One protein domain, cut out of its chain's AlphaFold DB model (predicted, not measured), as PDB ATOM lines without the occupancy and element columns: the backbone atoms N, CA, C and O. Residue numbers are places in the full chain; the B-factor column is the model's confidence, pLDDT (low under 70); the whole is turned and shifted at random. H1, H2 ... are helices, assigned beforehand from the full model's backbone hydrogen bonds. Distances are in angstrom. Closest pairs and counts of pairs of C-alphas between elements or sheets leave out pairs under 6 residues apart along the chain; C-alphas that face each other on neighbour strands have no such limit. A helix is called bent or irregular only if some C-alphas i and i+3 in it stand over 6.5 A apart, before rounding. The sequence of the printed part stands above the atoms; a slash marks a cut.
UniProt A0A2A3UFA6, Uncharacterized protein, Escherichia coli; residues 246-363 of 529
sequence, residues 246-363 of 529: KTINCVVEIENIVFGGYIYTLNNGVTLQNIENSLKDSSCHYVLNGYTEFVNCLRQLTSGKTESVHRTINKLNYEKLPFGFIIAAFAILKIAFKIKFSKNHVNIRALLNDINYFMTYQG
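Overview. This is residues 246 to 363 of the 529 residues of an uncharacterized protein of Escherichia coli (UniProt A0A2A3UFA6). Six helices make an elongated body with H3, a kinked helix, in its middle; H2, and more slightly H1, pack on H3 toward one end, and H4 and H5 toward the other. H6 folds back along H5, on the side of H5 away from H3. The printed part has 118 residues with six named helices, H1 to H6 in order, and no named strand; the class is all helix. The whole is compact, with a radius of gyration of the C-alphas of 14.4 A, and spans 43 by 28 by 27 A.

Along the chain. Find C-alpha 246 at (4.680, -37.593, -16.364); from there H1, residues 246 to 259, runs 20.1 A. Past residues 260 to 271, with no named element, come H2, residues 272 to 281, and H3, residues 285 to 302, which begins at (-2.565, -33.751, -25.849) and is 23.6 A long. H3 is irregular, with C-alphas 287 and 290 7.5 A apart, and has a kink of 37 degrees near residue 292. Read on to H4, residues 306 to 314, then H5, residues 326 to 341 and 22.6 A long, and H6, residues 352 to 361, which ends at (-15.540, -28.665, -9.522).

Arrangement. Start at H3, the hub, which touches H1, H2, H4 and H5. H1, H2, H3 and H5 form a bundle, a group of helices set together. H2 and H3 are a hairpin at a shallow tilt of 17 degrees, opposite ways; their closest C-alphas, of Glu 276 and Thr 292, are 5.7 A apart. With residues 246 to 250 alone H1 touches H2, at a steep tilt of 39 degrees; Cys 250 and Ile 275 have the closest C-alphas, 5.7 A. H1 and H3 only just touch, with 3 pairs of C-alphas within 8 A, the closest those of Val 251 and Tyr 291 at 7.3 A. With residues 297 to 301 alone H3 touches H4, closest at the C-alphas of Cys 297 and Val 309, 5.8 A. H3 and H5 run the same way at a shallow tilt of 28 degrees, with the closest C-alphas, of Tyr 291 and Ile 326, 6.6 A apart. H5 and H6 are a hairpin, and the C-alphas of Ala 328 and Phe 358 come closest, at 4.2 A. H6 is apart from H3. In H1, H2, H4, H5 and H6 every O i to N i+4 pair is within hydrogen-bond range; in H3 12 of 14 are.

Size, cuts and confidence. The C-alphas of Ser 283 and Asn 344, the two farthest apart, are 46.7 A from each other. The printed part has no cut. The links H1 to H2 and H4 to H5 are long. The mean pLDDT of the printed part is 87.1; look for values under 70 at residue 263, residues 267 to 269 and residues 343 to 346.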
ATOM      1  N   LYS A 246       4.111 -38.949 -16.313       90.62
ATOM      2  CA  LYS A 246       4.680 -37.593 -16.364       90.62
ATOM      3  C   LYS A 246       3.606 -36.532 -16.645       90.62
ATOM      4  O   LYS A 246       3.625 -35.460 -16.042       90.62
ATOM      5  N   THR A 247       2.676 -36.838 -17.541       91.31
ATOM      6  CA  THR A 247       1.550 -35.985 -17.926       91.31
ATOM      7  C   THR A 247       0.542 -35.865 -16.785       91.31
ATOM      8  O   THR A 247       0.122 -34.756 -16.456       91.31
ATOM      9  N   ILE A 248       0.223 -36.979 -16.119       90.56
ATOM     10  CA  ILE A 248      -0.633 -36.995 -14.922       90.56
ATOM     11  C   ILE A 248      -0.023 -36.120 -13.820       90.56
ATOM     12  O   ILE A 248      -0.704 -35.255 -13.276       90.56
ATOM     13  N   ASN A 249       1.280 -36.258 -13.559       90.88
ATOM     14  CA  ASN A 249       1.987 -35.439 -12.572       90.88
ATOM     15  C   ASN A 249       1.911 -33.940 -12.906       90.88
ATOM     16  O   ASN A 249       1.784 -33.123 -12.000       90.88
ATOM     17  N   CYS A 250       1.943 -33.565 -14.190       92.19
ATOM     18  CA  CYS A 250       1.757 -32.171 -14.605       92.19
ATOM     19  C   CYS A 250       0.339 -31.663 -14.306       92.19
ATOM     20  O   CYS A 250       0.182 -30.522 -13.883       92.19
ATOM     21  N   VAL A 251      -0.691 -32.489 -14.505       93.06
ATOM     22  CA  VAL A 251      -2.081 -32.132 -14.170       93.06
ATOM     23  C   VAL A 251      -2.254 -31.961 -12.658       93.06
ATOM     24  O   VAL A 251      -2.834 -30.964 -12.235       93.06
ATOM     25  N   VAL A 252      -1.686 -32.866 -11.856       89.38
ATOM     26  CA  VAL A 252      -1.667 -32.759 -10.384       89.38
ATOM     27  C   VAL A 252      -0.921 -31.501  -9.927       89.38
ATOM     28  O   VAL A 252      -1.373 -30.791  -9.034       89.38
ATOM     29  N   GLU A 253       0.197 -31.161 -10.567       90.00
ATOM     30  CA  GLU A 253       0.926 -29.927 -10.264       90.00
ATOM     31  C   GLU A 253       0.077 -28.678 -10.560       90.00
ATOM     32  O   GLU A 253       0.049 -27.745  -9.759       90.00
ATOM     33  N   ILE A 254      -0.678 -28.662 -11.668       92.12
ATOM     34  CA  ILE A 254      -1.626 -27.575 -11.969       92.12
ATOM     35  C   ILE A 254      -2.704 -27.486 -10.884       92.12
ATOM     36  O   ILE A 254      -3.030 -26.384 -10.445       92.12
ATOM     37  N   GLU A 255      -3.238 -28.616 -10.425       91.00
ATOM     38  CA  GLU A 255      -4.210 -28.666  -9.328       91.00
ATOM     39  C   GLU A 255      -3.644 -28.023  -8.054       91.00
ATOM     40  O   GLU A 255      -4.260 -27.124  -7.476       91.00
ATOM     41  N   ASN A 256      -2.417 -28.387  -7.677       87.00
ATOM     42  CA  ASN A 256      -1.721 -27.828  -6.518       87.00
ATOM     43  C   ASN A 256      -1.412 -26.327  -6.673       87.00
ATOM     44  O   ASN A 256      -1.516 -25.549  -5.714       87.00
ATOM     45  N   ILE A 257      -1.083 -25.875  -7.887       87.94
ATOM     46  CA  ILE A 257      -0.930 -24.448  -8.196       87.94
ATOM     47  C   ILE A 257      -2.246 -23.709  -7.926       87.94
ATOM     48  O   ILE A 257      -2.218 -22.663  -7.268       87.94
ATOM     49  N   VAL A 258      -3.377 -24.260  -8.373       90.06
ATOM     50  CA  VAL A 258      -4.705 -23.643  -8.235       90.06
ATOM     51  C   VAL A 258      -5.192 -23.646  -6.787       90.06
ATOM     52  O   VAL A 258      -5.622 -22.603  -6.296       90.06
ATOM     53  N   PHE A 259      -5.122 -24.785  -6.090       87.12
ATOM     54  CA  PHE A 259      -5.797 -24.981  -4.799       87.12
ATOM     55  C   PHE A 259      -4.874 -24.969  -3.574       87.12
ATOM     56  O   PHE A 259      -5.356 -24.774  -2.461       87.12
ATOM     57  N   GLY A 260      -3.554 -25.093  -3.745       79.56
ATOM     58  CA  GLY A 260      -2.597 -25.247  -2.636       79.56
ATOM     59  C   GLY A 260      -2.365 -24.011  -1.751       79.56
ATOM     60  O   GLY A 260      -1.579 -24.076  -0.808       79.56
ATOM     61  N   GLY A 261      -3.006 -22.870  -2.039       81.12
ATOM     62  CA  GLY A 261      -2.825 -21.627  -1.274       81.12
ATOM     63  C   GLY A 261      -1.367 -21.137  -1.227       81.12
ATOM     64  O   GLY A 261      -0.525 -21.593  -2.000       81.12
ATOM     65  N   TYR A 262      -1.055 -20.175  -0.349       71.00
ATOM     66  CA  TYR A 262       0.298 -19.593  -0.251       71.00
ATOM     67  C   TYR A 262       1.353 -20.534   0.357       71.00
ATOM     68  O   TYR A 262       2.539 -20.287   0.186       71.00
ATOM     69  N   ILE A 263       0.936 -21.585   1.072       68.94
ATOM     70  CA  ILE A 263       1.847 -22.533   1.741       68.94
ATOM     71  C   ILE A 263       2.510 -23.467   0.722       68.94
ATOM     72  O   ILE A 263       3.614 -23.955   0.944       68.94
ATOM     73  N   TYR A 264       1.846 -23.710  -0.406       73.25
ATOM     74  CA  TYR A 264       2.388 -24.547  -1.457       73.25
ATOM     75  C   TYR A 264       3.475 -23.820  -2.259       73.25
ATOM     76  O   TYR A 264       3.220 -22.783  -2.880       73.25
ATOM     77  N   THR A 265       4.666 -24.415  -2.294       70.62
ATOM     78  CA  THR A 265       5.813 -23.976  -3.094       70.62
ATOM     79  C   THR A 265       6.027 -24.918  -4.271       70.62
ATOM     80  O   THR A 265       5.950 -26.135  -4.107       70.62
ATOM     81  N   LEU A 266       6.337 -24.363  -5.443       70.88
ATOM     82  CA  LEU A 266       6.683 -25.151  -6.626       70.88
ATOM     83  C   LEU A 266       7.936 -25.995  -6.369       70.88
ATOM     84  O   LEU A 266       8.890 -25.529  -5.744       70.88
ATOM     85  N   ASN A 267       7.946 -27.221  -6.886       68.38
ATOM     86  CA  ASN A 267       9.131 -28.072  -6.833       68.38
ATOM     87  C   ASN A 267      10.274 -27.475  -7.673       68.38
ATOM     88  O   ASN A 267      10.048 -26.908  -8.745       68.38
ATOM     89  N   ASN A 268      11.521 -27.652  -7.223       63.38
ATOM     90  CA  ASN A 268      12.702 -27.185  -7.957       63.38
ATOM     91  C   ASN A 268      12.711 -27.724  -9.400       63.38
ATOM     92  O   ASN A 268      12.642 -28.931  -9.627       63.38
ATOM     93  N   GLY A 269      12.816 -26.819 -10.379       66.06
ATOM     94  CA  GLY A 269      12.848 -27.152 -11.809       66.06
ATOM     95  C   GLY A 269      11.477 -27.269 -12.487       66.06
ATOM     96  O   GLY A 269      11.417 -27.408 -13.713       66.06
ATOM     97  N   VAL A 270      10.368 -27.162 -11.746       73.44
ATOM     98  CA  VAL A 270       9.033 -27.043 -12.341       73.44
ATOM     99  C   VAL A 270       8.813 -25.604 -12.802       73.44
ATOM    100  O   VAL A 270       8.809 -24.665 -12.013       73.44
ATOM    101  N   THR A 271       8.606 -25.425 -14.104       83.38
ATOM    102  CA  THR A 271       8.227 -24.139 -14.699       83.38
ATOM    103  C   THR A 271       6.933 -24.303 -15.484       83.38
ATOM    104  O   THR A 271       6.643 -25.390 -15.990       83.38
ATOM    105  N   LEU A 272       6.173 -23.215 -15.663       87.12
ATOM    106  CA  LEU A 272       4.996 -23.223 -16.547       87.12
ATOM    107  C   LEU A 272       5.356 -23.702 -17.961       87.12
ATOM    108  O   LEU A 272       4.558 -24.385 -18.591       87.12
ATOM    109  N   GLN A 273       6.571 -23.402 -18.433       87.88
ATOM    110  CA  GLN A 273       7.060 -23.866 -19.729       87.88
ATOM    111  C   GLN A 273       7.266 -25.388 -19.758       87.88
ATOM    112  O   GLN A 273       6.880 -26.035 -20.727       87.88
ATOM    113  N   ASN A 274       7.833 -25.968 -18.696       88.88
ATOM    114  CA  ASN A 274       8.057 -27.413 -18.596       88.88
ATOM    115  C   ASN A 274       6.735 -28.186 -18.519       88.88
ATOM    116  O   ASN A 274       6.602 -29.237 -19.152       88.88
ATOM    117  N   ILE A 275       5.756 -27.643 -17.786       91.69
ATOM    118  CA  ILE A 275       4.390 -28.176 -17.729       91.69
ATOM    119  C   ILE A 275       3.750 -28.103 -19.121       91.69
ATOM    120  O   ILE A 275       3.297 -29.120 -19.634       91.69
ATOM    121  N   GLU A 276       3.759 -26.930 -19.765       92.00
ATOM    122  CA  GLU A 276       3.156 -26.733 -21.090       92.00
ATOM    123  C   GLU A 276       3.747 -27.678 -22.142       92.00
ATOM    124  O   GLU A 276       2.998 -28.298 -22.895       92.00
ATOM    125  N   ASN A 277       5.076 -27.810 -22.181       91.44
ATOM    126  CA  ASN A 277       5.755 -28.717 -23.103       91.44
ATOM    127  C   ASN A 277       5.342 -30.170 -22.833       91.44
ATOM    128  O   ASN A 277       4.945 -30.870 -23.754       91.44
ATOM    129  N   SER A 278       5.327 -30.601 -21.566       92.62
ATOM    130  CA  SER A 278       4.952 -31.977 -21.209       92.62
ATOM    131  C   SER A 278       3.502 -32.313 -21.577       92.62
ATOM    132  O   SER A 278       3.234 -33.426 -22.018       92.62
ATOM    133  N   LEU A 279       2.572 -31.361 -21.444       94.44
ATOM    134  CA  LEU A 279       1.181 -31.550 -21.866       94.44
ATOM    135  C   LEU A 279       1.036 -31.631 -23.394       94.44
ATOM    136  O   LEU A 279       0.212 -32.398 -23.888       94.44
ATOM    137  N   LYS A 280       1.820 -30.843 -24.140       93.38
ATOM    138  CA  LYS A 280       1.821 -30.834 -25.613       93.38
ATOM    139  C   LYS A 280       2.476 -32.074 -26.215       93.38
ATOM    140  O   LYS A 280       2.004 -32.555 -27.238       93.38
ATOM    141  N   ASP A 281       3.525 -32.577 -25.572       93.12
ATOM    142  CA  ASP A 281       4.275 -33.753 -26.019       93.12
ATOM    143  C   ASP A 281       3.549 -35.072 -25.696       93.12
ATOM    144  O   ASP A 281       3.929 -36.127 -26.205       93.12
ATOM    145  N   SER A 282       2.506 -35.036 -24.858       92.88
ATOM    146  CA  SER A 282       1.711 -36.219 -24.523       92.88
ATOM    147  C   SER A 282       0.980 -36.778 -25.746       92.88
ATOM    148  O   SER A 282       0.372 -36.049 -26.540       92.88
ATOM    149  N   SER A 283       0.918 -38.107 -25.832       90.19
ATOM    150  CA  SER A 283       0.059 -38.804 -26.796       90.19
ATOM    151  C   SER A 283      -1.426 -38.419 -26.665       90.19
ATOM    152  O   SER A 283      -2.169 -38.467 -27.645       90.19
ATOM    153  N   CYS A 284      -1.845 -37.955 -25.482       90.38
ATOM    154  CA  CYS A 284      -3.206 -37.528 -25.157       90.38
ATOM    155  C   CYS A 284      -3.408 -35.997 -25.205       90.38
ATOM    156  O   CYS A 284      -4.390 -35.492 -24.661       90.38
ATOM    157  N   HIS A 285      -2.519 -35.227 -25.849       90.12
ATOM    158  CA  HIS A 285      -2.565 -33.751 -25.849       90.12
ATOM    159  C   HIS A 285      -3.938 -33.148 -26.217       90.12
ATOM    160  O   HIS A 285      -4.333 -32.117 -25.673       90.12
ATOM    161  N   TYR A 286      -4.711 -33.798 -27.094       89.00
ATOM    162  CA  TYR A 286      -6.019 -33.315 -27.548       89.00
ATOM    163  C   TYR A 286      -7.076 -33.252 -26.431       89.00
ATOM    164  O   TYR A 286      -7.890 -32.325 -26.432       89.00
ATOM    165  N   VAL A 287      -7.033 -34.161 -25.446       91.56
ATOM    166  CA  VAL A 287      -7.889 -34.097 -24.238       91.56
ATOM    167  C   VAL A 287      -7.286 -33.236 -23.127       91.56
ATOM    168  O   VAL A 287      -7.946 -32.952 -22.130       91.56
ATOM    169  N   LEU A 288      -6.046 -32.769 -23.305       93.25
ATOM    170  CA  LEU A 288      -5.324 -31.916 -22.356       93.25
ATOM    171  C   LEU A 288      -5.346 -30.432 -22.738       93.25
ATOM    172  O   LEU A 288      -4.856 -29.596 -21.980       93.25
ATOM    173  N   ASN A 289      -5.947 -30.081 -23.877       91.19
ATOM    174  CA  ASN A 289      -5.973 -28.715 -24.407       91.19
ATOM    175  C   ASN A 289      -6.441 -27.668 -23.384       91.19
ATOM    176  O   ASN A 289      -5.852 -26.593 -23.314       91.19
ATOM    177  N   GLY A 290      -7.436 -27.988 -22.547       93.56
ATOM    178  CA  GLY A 290      -7.893 -27.077 -21.492       93.56
ATOM    179  C   GLY A 290      -6.825 -26.786 -20.430       93.56
ATOM    180  O   GLY A 290      -6.690 -25.645 -19.995       93.56
ATOM    181  N   TYR A 291      -6.020 -27.784 -20.054       96.12
ATOM    182  CA  TYR A 291      -4.899 -27.608 -19.124       96.12
ATOM    183  C   TYR A 291      -3.783 -26.777 -19.761       96.12
ATOM    184  O   TYR A 291      -3.282 -25.836 -19.148       96.12
ATOM    185  N   THR A 292      -3.452 -27.054 -21.024       95.00
ATOM    186  CA  THR A 292      -2.467 -26.279 -21.793       95.00
ATOM    187  C   THR A 292      -2.892 -24.815 -21.944       95.00
ATOM    188  O   THR A 292      -2.084 -23.905 -21.748       95.00
ATOM    189  N   GLU A 293      -4.168 -24.559 -22.250       94.56
ATOM    190  CA  GLU A 293      -4.724 -23.206 -22.355       94.56
ATOM    191  C   GLU A 293      -4.666 -22.466 -21.013       94.56
ATOM    192  O   GLU A 293      -4.295 -21.289 -20.967       94.56
ATOM    193  N   PHE A 294      -4.965 -23.158 -19.913       96.12
ATOM    194  CA  PHE A 294      -4.880 -22.593 -18.571       96.12
ATOM    195  C   PHE A 294      -3.444 -22.211 -18.189       96.12
ATOM    196  O   PHE A 294      -3.197 -21.084 -17.760       96.12
ATOM    197  N   VAL A 295      -2.476 -23.100 -18.423       94.25
ATOM    198  CA  VAL A 295      -1.043 -22.830 -18.196       94.25
ATOM    199  C   VAL A 295      -0.574 -21.633 -19.027       94.25
ATOM    200  O   VAL A 295       0.134 -20.758 -18.525       94.25
ATOM    201  N   ASN A 296      -1.029 -21.525 -20.277       92.69
ATOM    202  CA  ASN A 296      -0.740 -20.366 -21.116       92.69
ATOM    203  C   ASN A 296      -1.373 -19.069 -20.573       92.69
ATOM    204  O   ASN A 296      -0.755 -18.006 -20.667       92.69
ATOM    205  N   CYS A 297      -2.572 -19.133 -19.983       93.50
ATOM    206  CA  CYS A 297      -3.173 -17.991 -19.289       93.50
ATOM    207  C   CYS A 297      -2.310 -17.551 -18.100       93.50
ATOM    208  O   CYS A 297      -2.026 -16.360 -17.978       93.50
ATOM    209  N   LEU A 298      -1.833 -18.490 -17.275       91.06
ATOM    210  CA  LEU A 298      -0.929 -18.184 -16.161       91.06
ATOM    211  C   LEU A 298       0.373 -17.532 -16.649       91.06
ATOM    212  O   LEU A 298       0.760 -16.490 -16.130       91.06
ATOM    213  N   ARG A 299       1.002 -18.060 -17.708       88.38
ATOM    214  CA  ARG A 299       2.223 -17.465 -18.284       88.38
ATOM    215  C   ARG A 299       1.988 -16.051 -18.825       88.38
ATOM    216  O   ARG A 299       2.838 -15.171 -18.704       88.38
ATOM    217  N   GLN A 300       0.840 -15.809 -19.454       88.56
ATOM    218  CA  GLN A 300       0.485 -14.470 -19.928       88.56
ATOM    219  C   GLN A 300       0.244 -13.502 -18.766       88.56
ATOM    220  O   GLN A 300       0.669 -12.350 -18.854       88.56
ATOM    221  N   LEU A 301      -0.381 -13.964 -17.679       88.38
ATOM    222  CA  LEU A 301      -0.572 -13.187 -16.453       88.38
ATOM    223  C   LEU A 301       0.767 -12.787 -15.825       88.38
ATOM    224  O   LEU A 301       0.958 -11.612 -15.522       88.38
ATOM    225  N   THR A 302       1.719 -13.719 -15.714       79.38
ATOM    226  CA  THR A 302       3.065 -13.419 -15.191       79.38
ATOM    227  C   THR A 302       3.865 -12.501 -16.117       79.38
ATOM    228  O   THR A 302       4.744 -11.778 -15.669       79.38
ATOM    229  N   SER A 303       3.514 -12.445 -17.402       81.06
ATOM    230  CA  SER A 303       4.097 -11.508 -18.371       81.06
ATOM    231  C   SER A 303       3.363 -10.155 -18.440       81.06
ATOM    232  O   SER A 303       3.589  -9.389 -19.376       81.06
ATOM    233  N   GLY A 304       2.428  -9.870 -17.524       80.50
ATOM    234  CA  GLY A 304       1.659  -8.618 -17.484       80.50
ATOM    235  C   GLY A 304       0.554  -8.485 -18.544       80.50
ATOM    236  O   GLY A 304      -0.053  -7.425 -18.681       80.50
ATOM    237  N   LYS A 305       0.236  -9.543 -19.300       86.94
ATOM    238  CA  LYS A 305      -0.766  -9.521 -20.385       86.94
ATOM    239  C   LYS A 305      -2.194  -9.750 -19.872       86.94
ATOM    240  O   LYS A 305      -2.957 -10.521 -20.457       86.94
ATOM    241  N   THR A 306      -2.575  -9.065 -18.795       87.94
ATOM    242  CA  THR A 306      -3.854  -9.264 -18.092       87.94
ATOM    243  C   THR A 306      -5.062  -9.088 -19.015       87.94
ATOM    244  O   THR A 306      -5.923  -9.959 -19.070       87.94
ATOM    245  N   GLU A 307      -5.122  -8.031 -19.829       88.00
ATOM    246  CA  GLU A 307      -6.263  -7.819 -20.736       88.00
ATOM    247  C   GLU A 307      -6.431  -8.916 -21.796       88.00
ATOM    248  O   GLU A 307      -7.557  -9.266 -22.150       88.00
ATOM    249  N   SER A 308      -5.321  -9.463 -22.307       89.75
ATOM    250  CA  SER A 308      -5.343 -10.566 -23.277       89.75
ATOM    251  C   SER A 308      -6.032 -11.782 -22.667       89.75
ATOM    252  O   SER A 308      -6.992 -12.312 -23.226       89.75
ATOM    253  N   VAL A 309      -5.608 -12.145 -21.453       92.38
ATOM    254  CA  VAL A 309      -6.189 -13.259 -20.700       92.38
ATOM    255  C   VAL A 309      -7.663 -13.004 -20.405       92.38
ATOM    256  O   VAL A 309      -8.471 -13.905 -20.612       92.38
ATOM    257  N   HIS A 310      -8.046 -11.775 -20.035       91.69
ATOM    258  CA  HIS A 310      -9.452 -11.424 -19.809       91.69
ATOM    259  C   HIS A 310     -10.337 -11.722 -21.029       91.69
ATOM    260  O   HIS A 310     -11.414 -12.306 -20.904       91.69
ATOM    261  N   ARG A 311      -9.877 -11.342 -22.228       90.38
ATOM    262  CA  ARG A 311     -10.620 -11.568 -23.477       90.38
ATOM    263  C   ARG A 311     -10.732 -13.055 -23.809       90.38
ATOM    264  O   ARG A 311     -11.785 -13.470 -24.291       90.38
ATOM    265  N   THR A 312      -9.678 -13.830 -23.555       91.56
ATOM    266  CA  THR A 312      -9.668 -15.286 -23.762       91.56
ATOM    267  C   THR A 312     -10.664 -15.968 -22.836       91.56
ATOM    268  O   THR A 312     -11.595 -16.618 -23.311       91.56
ATOM    269  N   ILE A 313     -10.549 -15.744 -21.522       92.62
ATOM    270  CA  ILE A 313     -11.410 -16.423 -20.551       92.62
ATOM    271  C   ILE A 313     -12.878 -16.039 -20.740       92.62
ATOM    272  O   ILE A 313     -13.728 -16.913 -20.664       92.62
ATOM    273  N   ASN A 314     -13.213 -14.788 -21.079       88.44
ATOM    274  CA  ASN A 314     -14.611 -14.379 -21.274       88.44
ATOM    275  C   ASN A 314     -15.318 -15.106 -22.432       88.44
ATOM    276  O   ASN A 314     -16.542 -15.214 -22.415       88.44
ATOM    277  N   LYS A 315     -14.576 -15.615 -23.424       89.19
ATOM    278  CA  LYS A 315     -15.127 -16.381 -24.558       89.19
ATOM    279  C   LYS A 315     -15.212 -17.886 -24.286       89.19
ATOM    280  O   LYS A 315     -15.753 -18.627 -25.106       89.19
ATOM    281  N   LEU A 316     -14.674 -18.341 -23.158       91.56
ATOM    282  CA  LEU A 316     -14.570 -19.750 -22.818       91.56
ATOM    283  C   LEU A 316     -15.934 -20.347 -22.461       91.56
ATOM    284  O   LEU A 316     -16.663 -19.813 -21.616       91.56
ATOM    285  N   ASN A 317     -16.224 -21.503 -23.057       91.69
ATOM    286  CA  ASN A 317     -17.369 -22.344 -22.726       91.69
ATOM    287  C   ASN A 317     -16.918 -23.497 -21.816       91.69
ATOM    288  O   ASN A 317     -16.117 -24.329 -22.239       91.69
ATOM    289  N   TYR A 318     -17.458 -23.558 -20.597       92.56
ATOM    290  CA  TYR A 318     -17.108 -24.580 -19.608       92.56
ATOM    291  C   TYR A 318     -17.396 -26.009 -20.076       92.56
ATOM    292  O   TYR A 318     -16.600 -26.898 -19.803       92.56
ATOM    293  N   GLU A 319     -18.463 -26.228 -20.845       89.12
ATOM    294  CA  GLU A 319     -18.836 -27.562 -21.344       89.12
ATOM    295  C   GLU A 319     -17.868 -28.088 -22.422       89.12
ATOM    296  O   GLU A 319     -17.919 -29.261 -22.782       89.12
ATOM    297  N   LYS A 320     -16.987 -27.226 -22.958       89.94
ATOM    298  CA  LYS A 320     -15.919 -27.620 -23.893       89.94
ATOM    299  C   LYS A 320     -14.590 -27.920 -23.201       89.94
ATOM    300  O   LYS A 320     -13.672 -28.400 -23.860       89.94
ATOM    301  N   LEU A 321     -14.457 -27.597 -21.915       93.25
ATOM    302  CA  LEU A 321     -13.253 -27.923 -21.161       93.25
ATOM    303  C   LEU A 321     -13.223 -29.412 -20.801       93.25
ATOM    304  O   LEU A 321     -14.278 -30.038 -20.725       93.25
ATOM    305  N   PRO A 322     -12.040 -29.984 -20.521       92.62
ATOM    306  CA  PRO A 322     -11.944 -31.313 -19.931       92.62
ATOM    307  C   PRO A 322     -12.753 -31.403 -18.634       92.62
ATOM    308  O   PRO A 322     -12.827 -30.441 -17.864       92.62
ATOM    309  N   PHE A 323     -13.373 -32.557 -18.392       91.88
ATOM    310  CA  PHE A 323     -14.109 -32.787 -17.156       91.88
ATOM    311  C   PHE A 323     -13.119 -32.898 -15.987       91.88
ATOM    312  O   PHE A 323     -12.178 -33.687 -16.047       91.88
ATOM    313  N   GLY A 324     -13.317 -32.091 -14.946       91.50
ATOM    314  CA  GLY A 324     -12.431 -32.036 -13.783       91.50
ATOM    315  C   GLY A 324     -12.215 -30.612 -13.274       91.50
ATOM    316  O   GLY A 324     -12.897 -29.667 -13.684       91.50
ATOM    317  N   PHE A 325     -11.243 -30.449 -12.378       93.88
ATOM    318  CA  PHE A 325     -11.002 -29.218 -11.626       93.88
ATOM    319  C   PHE A 325     -10.648 -28.015 -12.505       93.88
ATOM    320  O   PHE A 325     -10.811 -26.869 -12.084       93.88
ATOM    321  N   ILE A 326     -10.189 -28.250 -13.736       95.56
ATOM    322  CA  ILE A 326      -9.820 -27.192 -14.680       95.56
ATOM    323  C   ILE A 326     -10.977 -26.216 -14.940       95.56
ATOM    324  O   ILE A 326     -10.764 -25.018 -15.123       95.56
ATOM    325  N   ILE A 327     -12.220 -26.703 -14.864       95.56
ATOM    326  CA  ILE A 327     -13.434 -25.885 -14.954       95.56
ATOM    327  C   ILE A 327     -13.503 -24.890 -13.788       95.56
ATOM    328  O   ILE A 327     -13.723 -23.696 -14.009       95.56
ATOM    329  N   ALA A 328     -13.249 -25.354 -12.560       94.94
ATOM    330  CA  ALA A 328     -13.163 -24.494 -11.383       94.94
ATOM    331  C   ALA A 328     -11.986 -23.513 -11.484       94.94
ATOM    332  O   ALA A 328     -12.150 -22.342 -11.152       94.94
ATOM    333  N   ALA A 329     -10.837 -23.940 -12.015       95.56
ATOM    334  CA  ALA A 329      -9.678 -23.071 -12.211       95.56
ATOM    335  C   ALA A 329      -9.990 -21.883 -13.147       95.56
ATOM    336  O   ALA A 329      -9.710 -20.726 -12.820       95.56
ATOM    337  N   PHE A 330     -10.662 -22.130 -14.277       96.81
ATOM    338  CA  PHE A 330     -11.130 -21.054 -15.158       96.81
ATOM    339  C   PHE A 330     -12.258 -20.215 -14.545       96.81
ATOM    340  O   PHE A 330     -12.337 -19.014 -14.815       96.81
ATOM    341  N   ALA A 331     -13.130 -20.802 -13.722       95.44
ATOM    342  CA  ALA A 331     -14.136 -20.053 -12.969       95.44
ATOM    343  C   ALA A 331     -13.510 -19.077 -11.968       95.44
ATOM    344  O   ALA A 331     -13.907 -17.912 -11.946       95.44
ATOM    345  N   ILE A 332     -12.471 -19.499 -11.241       95.12
ATOM    346  CA  ILE A 332     -11.680 -18.625 -10.364       95.12
ATOM    347  C   ILE A 332     -11.126 -17.442 -11.166       95.12
ATOM    348  O   ILE A 332     -11.338 -16.299 -10.767       95.12
ATOM    349  N   LEU A 333     -10.502 -17.682 -12.330       95.31
ATOM    350  CA  LEU A 333     -10.010 -16.599 -13.193       95.31
ATOM    351  C   LEU A 333     -11.136 -15.650 -13.634       95.31
ATOM    352  O   LEU A 333     -10.992 -14.437 -13.498       95.31
ATOM    353  N   LYS A 334     -12.269 -16.157 -14.140       93.69
ATOM    354  CA  LYS A 334     -13.376 -15.292 -14.595       93.69
ATOM    355  C   LYS A 334     -13.934 -14.425 -13.469       93.69
ATOM    356  O   LYS A 334     -14.129 -13.224 -13.671       93.69
ATOM    357  N   ILE A 335     -14.178 -15.014 -12.300       92.62
ATOM    358  CA  ILE A 335     -14.713 -14.297 -11.139       92.62
ATOM    359  C   ILE A 335     -13.695 -13.257 -10.659       92.62
ATOM    360  O   ILE A 335     -14.048 -12.086 -10.530       92.62
ATOM    361  N   ALA A 336     -12.429 -13.642 -10.479       92.25
ATOM    362  CA  ALA A 336     -11.359 -12.740 -10.054       92.25
ATOM    363  C   ALA A 336     -11.206 -11.541 -11.001       92.25
ATOM    364  O   ALA A 336     -11.105 -10.397 -10.565       92.25
ATOM    365  N   PHE A 337     -11.268 -11.769 -12.311       90.81
ATOM    366  CA  PHE A 337     -11.207 -10.691 -13.290       90.81
ATOM    367  C   PHE A 337     -12.428  -9.774 -13.222       90.81
ATOM    368  O   PHE A 337     -12.275  -8.554 -13.256       90.81
ATOM    369  N   LYS A 338     -13.638 -10.328 -13.082       88.75
ATOM    370  CA  LYS A 338     -14.835  -9.505 -12.874       88.75
ATOM    371  C   LYS A 338     -14.686  -8.635 -11.626       88.75
ATOM    372  O   LYS A 338     -14.997  -7.454 -11.710       88.75
ATOM    373  N   ILE A 339     -14.144  -9.161 -10.527       87.56
ATOM    374  CA  ILE A 339     -13.838  -8.377  -9.317       87.56
ATOM    375  C   ILE A 339     -12.826  -7.269  -9.633       87.56
ATOM    376  O   ILE A 339     -13.095  -6.096  -9.393       87.56
ATOM    377  N   LYS A 340     -11.692  -7.624 -10.244       86.56
ATOM    378  CA  LYS A 340     -10.597  -6.697 -10.553       86.56
ATOM    379  C   LYS A 340     -11.027  -5.521 -11.438       86.56
ATOM    380  O   LYS A 340     -10.566  -4.399 -11.236       86.56
ATOM    381  N   PHE A 341     -11.884  -5.770 -12.428       82.62
ATOM    382  CA  PHE A 341     -12.325  -4.752 -13.388       82.62
ATOM    383  C   PHE A 341     -13.609  -4.013 -12.964       82.62
ATOM    384  O   PHE A 341     -13.849  -2.904 -13.444       82.62
ATOM    385  N   SER A 342     -14.404  -4.554 -12.035       72.62
ATOM    386  CA  SER A 342     -15.652  -3.934 -11.553       72.62
ATOM    387  C   SER A 342     -15.397  -3.119 -10.280       72.62
ATOM    388  O   SER A 342     -15.809  -3.506  -9.193       72.62
ATOM    389  N   LYS A 343     -14.703  -1.981 -10.405       58.06
ATOM    390  CA  LYS A 343     -14.148  -1.203  -9.275       58.06
ATOM    391  C   LYS A 343     -15.133  -0.780  -8.162       58.06
ATOM    392  O   LYS A 343     -14.676  -0.492  -7.062       58.06
ATOM    393  N   ASN A 344     -16.450  -0.729  -8.409       57.69
ATOM    394  CA  ASN A 344     -17.393  -0.054  -7.498       57.69
ATOM    395  C   ASN A 344     -18.570  -0.908  -6.990       57.69
ATOM    396  O   ASN A 344     -19.208  -0.498  -6.026       57.69
ATOM    397  N   HIS A 345     -18.874  -2.047  -7.622       64.06
ATOM    398  CA  HIS A 345     -19.859  -3.027  -7.144       64.06
ATOM    399  C   HIS A 345     -19.764  -4.284  -8.012       64.06
ATOM    400  O   HIS A 345     -19.833  -4.202  -9.242       64.06
ATOM    401  N   VAL A 346     -19.662  -5.459  -7.396       68.62
ATOM    402  CA  VAL A 346     -19.760  -6.731  -8.118       68.62
ATOM    403  C   VAL A 346     -21.199  -7.216  -8.047       68.62
ATOM    404  O   VAL A 346     -21.738  -7.430  -6.968       68.62
ATOM    405  N   ASN A 347     -21.862  -7.367  -9.193       73.56
ATOM    406  CA  ASN A 347     -23.198  -7.953  -9.219       73.56
ATOM    407  C   ASN A 347     -23.082  -9.473  -9.032       73.56
ATOM    408  O   ASN A 347     -22.808 -10.194  -9.993       73.56
ATOM    409  N   ILE A 348     -23.318  -9.961  -7.811       71.31
ATOM    410  CA  ILE A 348     -23.246 -11.394  -7.469       71.31
ATOM    411  C   ILE A 348     -24.151 -12.229  -8.385       71.31
ATOM    412  O   ILE A 348     -23.758 -13.314  -8.813       71.31
ATOM    413  N   ARG A 349     -25.318 -11.709  -8.802       76.12
ATOM    414  CA  ARG A 349     -26.204 -12.423  -9.742       76.12
ATOM    415  C   ARG A 349     -25.533 -12.684 -11.091       76.12
ATOM    416  O   ARG A 349     -25.762 -13.729 -11.690       76.12
ATOM    417  N   ALA A 350     -24.666 -11.778 -11.544       81.44
ATOM    418  CA  ALA A 350     -23.880 -11.943 -12.768       81.44
ATOM    419  C   ALA A 350     -22.691 -12.916 -12.610       81.44
ATOM    420  O   ALA A 350     -22.023 -13.242 -13.598       81.44
ATOM    421  N   LEU A 351     -22.414 -13.372 -11.384       85.00
ATOM    422  CA  LEU A 351     -21.398 -14.374 -11.063       85.00
ATOM    423  C   LEU A 351     -21.974 -15.767 -10.808       85.00
ATOM    424  O   LEU A 351     -21.207 -16.721 -10.835       85.00
ATOM    425  N   LEU A 352     -23.289 -15.906 -10.598       85.44
ATOM    426  CA  LEU A 352     -23.917 -17.164 -10.162       85.44
ATOM    427  C   LEU A 352     -23.513 -18.376 -11.003       85.44
ATOM    428  O   LEU A 352     -23.232 -19.436 -10.455       85.44
ATOM    429  N   ASN A 353     -23.449 -18.223 -12.326       89.81
ATOM    430  CA  ASN A 353     -23.047 -19.322 -13.197       89.81
ATOM    431  C   ASN A 353     -21.593 -19.753 -12.938       89.81
ATOM    432  O   ASN A 353     -21.330 -20.931 -12.721       89.81
ATOM    433  N   ASP A 354     -20.661 -18.797 -12.905       92.19
ATOM    434  CA  ASP A 354     -19.243 -19.077 -12.655       92.19
ATOM    435  C   ASP A 354     -19.042 -19.639 -11.232       92.19
ATOM    436  O   ASP A 354     -18.274 -20.578 -11.033       92.19
ATOM    437  N   ILE A 355     -19.793 -19.123 -10.252       89.56
ATOM    438  CA  ILE A 355     -19.839 -19.608  -8.866       89.56
ATOM    439  C   ILE A 355     -20.282 -21.072  -8.806       89.56
ATOM    440  O   ILE A 355     -19.633 -21.874  -8.138       89.56
ATOM    441  N   ASN A 356     -21.345 -21.443  -9.520       90.38
ATOM    442  CA  ASN A 356     -21.835 -22.820  -9.536       90.38
ATOM    443  C   ASN A 356     -20.792 -23.779 -10.122       90.38
ATOM    444  O   ASN A 356     -20.582 -24.862  -9.575       90.38
ATOM    445  N   TYR A 357     -20.098 -23.376 -11.192       92.12
ATOM    446  CA  TYR A 357     -19.001 -24.165 -11.759       92.12
ATOM    447  C   TYR A 357     -17.810 -24.269 -10.801       92.12
ATOM    448  O   TYR A 357     -17.287 -25.364 -10.607       92.12
ATOM    449  N   PHE A 358     -17.416 -23.179 -10.141       91.25
ATOM    450  CA  PHE A 358     -16.398 -23.233  -9.092       91.25
ATOM    451  C   PHE A 358     -16.798 -24.223  -7.987       91.25
ATOM    452  O   PHE A 358     -16.060 -25.167  -7.713       91.25
ATOM    453  N   MET A 359     -18.002 -24.084  -7.427       86.62
ATOM    454  CA  MET A 359     -18.489 -24.930  -6.334       86.62
ATOM    455  C   MET A 359     -18.586 -26.411  -6.702       86.62
ATOM    456  O   MET A 359     -18.273 -27.269  -5.881       86.62
ATOM    457  N   THR A 360     -18.995 -26.716  -7.934       87.00
ATOM    458  CA  THR A 360     -19.181 -28.097  -8.407       87.00
ATOM    459  C   THR A 360     -17.847 -28.818  -8.637       87.00
ATOM    460  O   THR A 360     -17.757 -30.032  -8.440       87.00
ATOM    461  N   TYR A 361     -16.805 -28.088  -9.051       89.50
ATOM    462  CA  TYR A 361     -15.540 -28.665  -9.522       89.50
ATOM    463  C   TYR A 361     -14.328 -28.381  -8.611       89.50
ATOM    464  O   TYR A 361     -13.234 -28.844  -8.914       89.50
ATOM    465  N   GLN A 362     -14.485 -27.666  -7.492       82.00
ATOM    466  CA  GLN A 362     -13.389 -27.331  -6.557       82.00
ATOM    467  C   GLN A 362     -12.878 -28.484  -5.673       82.00
ATOM    468  O   GLN A 362     -11.818 -28.338  -5.078       82.00
ATOM    469  N   GLY A 363     -13.622 -29.587  -5.546       74.12
ATOM    470  CA  GLY A 363     -13.229 -30.721  -4.695       74.12
ATOM    471  C   GLY A 363     -13.320 -30.457  -3.189       74.12
ATOM    472  O   GLY A 363     -14.009 -29.538  -2.747       74.12
TER     473      GLY A 363